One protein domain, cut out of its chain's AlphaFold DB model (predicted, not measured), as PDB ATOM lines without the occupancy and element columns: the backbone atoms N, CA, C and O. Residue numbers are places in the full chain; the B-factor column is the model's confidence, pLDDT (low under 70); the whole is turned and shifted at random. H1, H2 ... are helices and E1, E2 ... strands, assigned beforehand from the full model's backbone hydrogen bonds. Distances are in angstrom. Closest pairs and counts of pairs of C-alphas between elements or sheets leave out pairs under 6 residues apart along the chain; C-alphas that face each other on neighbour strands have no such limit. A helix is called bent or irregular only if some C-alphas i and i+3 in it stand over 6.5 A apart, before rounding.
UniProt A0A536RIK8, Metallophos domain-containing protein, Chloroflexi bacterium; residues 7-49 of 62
ATOM      1  N   ARG A   7     -30.767  33.949  47.545       73.94
ATOM      2  CA  ARG A   7     -31.454  32.841  46.858       73.94
ATOM      3  C   ARG A   7     -32.879  33.173  46.412       73.94
ATOM      4  O   ARG A   7     -33.432  32.456  45.585       73.94
ATOM      5  N   PHE A   8     -33.469  34.232  46.959       75.56
ATOM      6  CA  PHE A   8     -34.853  34.641  46.705       75.56
ATOM      7  C   PHE A   8     -34.936  36.014  46.023       75.56
ATOM      8  O   PHE A   8     -35.958  36.701  46.090       75.56
ATOM      9  N   ARG A   9     -33.858  36.432  45.355       75.50
ATOM     10  CA  ARG A   9     -33.814  37.646  44.543       75.50
ATOM     11  C   ARG A   9     -33.982  37.274  43.063       75.50
ATOM     12  O   ARG A   9     -33.212  36.479  42.535       75.50
ATOM     13  N   ARG A  10     -34.982  37.846  42.384       72.00
ATOM     14  CA  ARG A  10     -35.015  37.924  40.909       72.00
ATOM     15  C   ARG A  10     -34.074  39.043  40.453       72.00
ATOM     16  O   ARG A  10     -33.840  39.976  41.219       72.00
ATOM     17  N   GLU A  11     -33.580  38.988  39.211       71.44
ATOM     18  CA  GLU A  11     -32.685  40.020  38.640       71.44
ATOM     19  C   GLU A  11     -33.233  41.454  38.799       71.44
ATOM     20  O   GLU A  11     -32.448  42.387  38.955       71.44
ATOM     21  N   GLU A  12     -34.561  41.621  38.881       68.19
ATOM     22  CA  GLU A  12     -35.232  42.924  39.012       68.19
ATOM     23  C   GLU A  12     -36.075  43.109  40.301       68.19
ATOM     24  O   GLU A  12     -36.790  44.104  40.429       68.19
ATOM     25  N   GLY A  13     -36.020  42.208  41.297       73.50
ATOM     26  CA  GLY A  13     -36.832  42.377  42.518       73.50
ATOM     27  C   GLY A  13     -36.833  41.219  43.521       73.50
ATOM     28  O   GLY A  13     -36.292  40.146  43.272       73.50
ATOM     29  N   LEU A  14     -37.445  41.432  44.691       81.69
ATOM     30  CA  LEU A  14     -37.607  40.396  45.722       81.69
ATOM     31  C   LEU A  14     -38.739  39.431  45.333       81.69
ATOM     32  O   LEU A  14     -39.816  39.896  44.963       81.69
ATOM     33  N   ILE A  15     -38.533  38.119  45.476       86.88
ATOM     34  CA  ILE A  15     -39.626  37.134  45.461       86.88
ATOM     35  C   ILE A  15     -40.577  37.455  46.624       86.88
ATOM     36  O   ILE A  15     -40.134  37.539  47.771       86.88
ATOM     37  N   LYS A  16     -41.871  37.659  46.352       89.19
ATOM     38  CA  LYS A  16     -42.871  38.044  47.367       89.19
ATOM     39  C   LYS A  16     -43.873  36.939  47.673       89.19
ATOM     40  O   LYS A  16     -44.400  36.901  48.783       89.19
ATOM     41  N   ARG A  17     -44.149  36.055  46.715       93.38
ATOM     42  CA  ARG A  17     -45.098  34.944  46.845       93.38
ATOM     43  C   ARG A  17     -44.475  33.650  46.338       93.38
ATOM     44  O   ARG A  17     -44.023  33.583  45.200       93.38
ATOM     45  N   ILE A  18     -44.477  32.620  47.182       94.44
ATOM     46  CA  ILE A  18     -43.945  31.291  46.862       94.44
ATOM     47  C   ILE A  18     -45.053  30.262  47.084       94.44
ATOM     48  O   ILE A  18     -45.646  30.235  48.162       94.44
ATOM     49  N   ALA A  19     -45.311  29.414  46.091       96.62
ATOM     50  CA  ALA A  19     -46.114  28.207  46.258       96.62
ATOM     51  C   ALA A  19     -45.195  27.013  46.523       96.62
ATOM     52  O   ALA A  19     -44.242  26.782  45.780       96.62
ATOM     53  N   MET A  20     -45.497  26.241  47.564       96.25
ATOM     54  CA  MET A  20     -44.801  24.993  47.862       96.25
ATOM     55  C   MET A  20     -45.729  23.812  47.590       96.25
ATOM     56  O   MET A  20     -46.827  23.754  48.141       96.25
ATOM     57  N   LEU A  21     -45.297  22.902  46.720       96.69
ATOM     58  CA  LEU A  21     -46.056  21.727  46.293       96.69
ATOM     59  C   LEU A  21     -45.312  20.479  46.770       96.69
ATOM     60  O   LEU A  21     -44.128  20.306  46.470       96.69
ATOM     61  N   CYS A  22     -46.004  19.615  47.505       94.75
ATOM     62  CA  CYS A  22     -45.431  18.419  48.120       94.75
ATOM     63  C   CYS A  22     -46.339  17.213  47.886       94.75
ATOM     64  O   CYS A  22     -47.550  17.377  47.734       94.75
ATOM     65  N   ASP A  23     -45.739  16.026  47.910       94.62
ATOM     66  CA  ASP A  23     -46.403  14.742  48.151       94.62
ATOM     67  C   ASP A  23     -47.606  14.458  47.240       94.62
ATOM     68  O   ASP A  23     -48.596  13.853  47.646       94.62
ATOM     69  N   PHE A  24     -47.540  14.889  45.979       94.19
ATOM     70  CA  PHE A  24     -48.579  14.543  45.010       94.19
ATOM     71  C   PHE A  24     -48.393  13.129  44.444       94.19
ATOM     72  O   PHE A  24     -49.271  12.659  43.724       94.19
ATOM     73  N   HIS A  25     -47.279  12.451  44.763       95.38
ATOM     74  CA  HIS A  25     -47.042  11.024  44.521       95.38
ATOM     75  C   HIS A  25     -47.470  10.575  43.120       95.38
ATOM     76  O   HIS A  25     -48.306   9.696  42.966       95.38
ATOM     77  N   GLY A  26     -46.954  11.205  42.071       96.06
ATOM     78  CA  GLY A  26     -47.228  10.839  40.682       96.06
ATOM     79  C   GLY A  26     -48.691  11.003  40.267       96.06
ATOM     80  O   GLY A  26     -49.130  10.372  39.311       96.06
ATOM     81  N   ASN A  27     -49.496  11.780  40.990       97.31
ATOM     82  CA  ASN A  27     -50.894  12.013  40.648       97.31
ATOM     83  C   ASN A  27     -51.033  13.234  39.730       97.31
ATOM     84  O   ASN A  27     -51.270  14.350  40.191       97.31
ATOM     85  N   LEU A  28     -50.928  13.008  38.417       97.25
ATOM     86  CA  LEU A  28     -51.064  14.046  37.390       97.25
ATOM     87  C   LEU A  28     -52.355  14.870  37.521       97.25
ATOM     88  O   LEU A  28     -52.329  16.084  37.344       97.25
ATOM     89  N   HIS A  29     -53.483  14.237  37.848       97.00
ATOM     90  CA  HIS A  29     -54.762  14.941  37.969       97.00
ATOM     91  C   HIS A  29     -54.785  15.884  39.173       97.00
ATOM     92  O   HIS A  29     -55.233  17.024  39.050       97.00
ATOM     93  N   ALA A  30     -54.276  15.429  40.323       95.88
ATOM     94  CA  ALA A  30     -54.159  16.269  41.510       95.88
ATOM     95  C   ALA A  30     -53.166  17.417  41.283       95.88
ATOM     96  O   ALA A  30     -53.480  18.565  41.596       95.88
ATOM     97  N   LEU A  31     -52.012  17.127  40.673       96.38
ATOM     98  CA  LEU A  31     -51.026  18.142  40.312       96.38
ATOM     99  C   LEU A  31     -51.633  19.191  39.371       96.38
ATOM    100  O   LEU A  31     -51.512  20.384  39.628       96.38
ATOM    101  N   GLY A  32     -52.344  18.762  38.326       97.00
ATOM    102  CA  GLY A  32     -52.998  19.660  37.376       97.00
ATOM    103  C   GLY A  32     -54.036  20.580  38.025       97.00
ATOM    104  O   GLY A  32     -54.092  21.760  37.688       97.00
ATOM    105  N   ALA A  33     -54.821  20.077  38.981       97.56
ATOM    106  CA  ALA A  33     -55.778  20.898  39.726       97.56
ATOM    107  C   ALA A  33     -55.071  21.971  40.572       97.56
ATOM    108  O   ALA A  33     -55.424  23.145  40.497       97.56
ATOM    109  N   VAL A  34     -54.026  21.590  41.312       96.69
ATOM    110  CA  VAL A  34     -53.263  22.528  42.152       96.69
ATOM    111  C   VAL A  34     -52.514  23.557  41.306       96.69
ATOM    112  O   VAL A  34     -52.460  24.725  41.676       96.69
ATOM    113  N   LEU A  35     -51.972  23.171  40.147       96.81
ATOM    114  CA  LEU A  35     -51.296  24.110  39.249       96.81
ATOM    115  C   LEU A  35     -52.237  25.211  38.736       96.81
ATOM    116  O   LEU A  35     -51.801  26.353  38.618       96.81
ATOM    117  N   GLN A  36     -53.521  24.912  38.509       97.75
ATOM    118  CA  GLN A  36     -54.511  25.943  38.167       97.75
ATOM    119  C   GLN A  36     -54.718  26.943  39.312       97.75
ATOM    120  O   GLN A  36     -54.866  28.140  39.068       97.75
ATOM    121  N   ASP A  37     -54.715  26.479  40.560       96.88
ATOM    122  CA  ASP A  37     -54.828  27.359  41.726       96.88
ATOM    123  C   ASP A  37     -53.563  28.206  41.920       96.88
ATOM    124  O   ASP A  37     -53.648  29.397  42.223       96.88
ATOM    125  N   VAL A  38     -52.388  27.618  41.682       97.19
ATOM    126  CA  VAL A  38     -51.093  28.313  41.720       97.19
ATOM    127  C   VAL A  38     -51.019  29.411  40.659       97.19
ATOM    128  O   VAL A  38     -50.574  30.518  40.962       97.19
ATOM    129  N   GLU A  39     -51.491  29.135  39.440       96.38
ATOM    130  CA  GLU A  39     -51.566  30.123  38.358       96.38
ATOM    131  C   GLU A  39     -52.473  31.300  38.745       96.38
ATOM    132  O   GLU A  39     -52.075  32.460  38.631       96.38
ATOM    133  N   ARG A  40     -53.655  31.018  39.310       97.69
ATOM    134  CA  ARG A  40     -54.591  32.045  39.807       97.69
ATOM    135  C   ARG A  40     -54.037  32.864  40.974       97.69
ATOM    136  O   ARG A  40     -54.475  33.992  41.184       97.69
ATOM    137  N   ALA A  41     -53.112  32.301  41.747       96.06
ATOM    138  CA  ALA A  41     -52.505  32.959  42.900       96.06
ATOM    139  C   ALA A  41     -51.370  33.935  42.533       96.06
ATOM    140  O   ALA A  41     -50.886  34.645  43.423       96.06
ATOM    141  N   GLU A  42     -50.960  33.989  41.257       94.50
ATOM    142  CA  GLU A  42     -49.893  34.860  40.738       94.50
ATOM    143  C   GLU A  42     -48.608  34.791  41.585       94.50
ATOM    144  O   GLU A  42     -48.082  35.807  42.057       94.50
ATOM    145  N   VAL A  43     -48.136  33.573  41.860       95.00
ATOM    146  CA  VAL A  43     -46.910  33.372  42.641       95.00
ATOM    147  C   VAL A  43     -45.662  33.674  41.817       95.00
ATOM    148  O   VAL A  43     -45.614  33.447  40.610       95.00
ATOM    149  N   ASP A  44     -44.610  34.136  42.486       92.81
ATOM    150  CA  ASP A  44     -43.330  34.432  41.846       92.81
ATOM    151  C   ASP A  44     -42.442  33.187  41.734       92.81
ATOM    152  O   ASP A  44     -41.481  33.188  40.967       92.81
ATOM    153  N   LEU A  45     -42.690  32.144  42.528       92.50
ATOM    154  CA  LEU A  45     -41.884  30.925  42.528       92.50
ATOM    155  C   LEU A  45     -42.719  29.722  42.962       92.50
ATOM    156  O   LEU A  45     -43.472  29.798  43.932       92.50
ATOM    157  N   VAL A  46     -42.526  28.599  42.275       94.69
ATOM    158  CA  VAL A  46     -43.031  27.288  42.686       94.69
ATOM    159  C   VAL A  46     -41.849  26.453  43.158       94.69
ATOM    160  O   VAL A  46     -40.847  26.342  42.454       94.69
ATOM    161  N   VAL A  47     -41.956  25.880  44.355       95.06
ATOM    162  CA  VAL A  47     -40.944  25.000  44.942       95.06
ATOM    163  C   VAL A  47     -41.559  23.629  45.175       95.06
ATOM    164  O   VAL A  47     -42.593  23.512  45.831       95.06
ATOM    165  N   PHE A  48     -40.900  22.590  44.674       94.75
ATOM    166  CA  PHE A  48     -41.286  21.208  44.938       94.75
ATOM    167  C   PHE A  48     -40.545  20.680  46.166       94.75
ATOM    168  O   PHE A  48     -39.315  20.683  46.201       94.75
ATOM    169  N   GLY A  49     -41.299  20.257  47.182       93.12
ATOM    170  CA  GLY A  49     -40.757  19.781  48.458       93.12
ATOM    171  C   GLY A  49     -40.248  18.337  48.447       93.12
ATOM    172  O   GLY A  49     -39.547  17.947  49.377       93.12
TER     173      GLY A  49
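AT A GLANCE: This is residues 7 to 49 of the 62 residues of the protein "Metallophos domain-containing protein" of Chloroflexi bacterium (UniProt A0A536RIK8). A narrow ribbon of two parallel strands, E1 and E2, is loosely covered on one face by a single helix, H1, which runs back the other way between them in the chain and lies nearer to E1 than to E2. At one end of the length, residues 25 to 30, with the first residues of H1 among them, stick out beyond the ribbon, and at the other end residues 7 to 14, before E1, fold back on themselves in a small turn. The printed part has 43 residues with one named helix and two named strands, in the order E1, H1, E2; the sheet's order is E1, E2, parallel. The class is mixed, helices and strands, with 21 residues in named elements, under half of those printed. The whole is loose, with a radius of gyration of the C-alphas of 11.9 A, and elongated, with spans of 34 by 20 by 11 A.

IN THESE COORDINATES: The sheet holds two strands of four residues each. E1 is residues 18 to 21, Ile 18 to Leu 21, and begins with C-alpha 18 at (-43.945, 31.291, 46.862); its first and last C-alphas are 9.8 A apart. E2 is residues 45 to 48, Leu 45 to Phe 48, 10.0 A from first to last C-alpha, and ends with C-alpha 48 at (-41.286, 21.208, 44.938). H1 is residues 28 to 40, Leu 28 to Arg 40, and has 13 residues and a length of 18.5 A from first to last C-alpha. Its C-alpha 28 is at (-51.064, 14.046, 37.390) and its C-alpha 40 at (-54.591, 32.045, 39.807). From the first to the last C-alpha of E1 the y coordinate falls from 31.291 to 21.727, while in H1 it rises from 14.046 to 32.045. H1 is not bent. Outside the named strands there is one short pairing, residues 9 to 10 with residues 13 to 14, antiparallel.

HOW THE PARTS SIT: E1 and E2 are parallel neighbours, with 23 degrees between their N-to-C directions. Their C-alphas that face each other include 18 and 45, 4.8 A apart, and 21 and 48, 5.0 A apart. Across the pair, N 19 and O 45 are within hydrogen-bond range at 2.9 A, and N 47 and O 19 at 2.8 A. E1, H1 and E2 form a strand-helix-strand unit, two parallel neighbour strands with a helix between them in the chain, and its crossover is right-handed. The closest C-alphas of E1 and H1 are those of Ala 19 and Val 38, 6.7 A apart, the one pair within 8 A; the centres of the two elements are 11.4 A apart. Within 10 A, H1 has 10 pairs of C-alphas with E1 and 4 with E2, made by its residues 31 to 39. In H1 every O i to N i+4 pair is within hydrogen-bond range. Residues 25 to 30, of which 28 to 30 belong to H1, stand free.

THE WHOLE: The two C-alphas farthest apart are those of Glu 12 and Asn 27, 34.7 A. The first and last printed C-alphas, those of Arg 7 and Gly 49, are 16.1 A apart. The printed part begins at residue 7 and ends at residue 49 of a chain of 62 residues, and it has no cut. The link from E1 to H1 is short, with 6 residues, and the link from H1 to E2 is tight, with 4 residues; no link is long. The mean pLDDT of the printed part is 91.3, and one printed residue, Glu 12, is under 70.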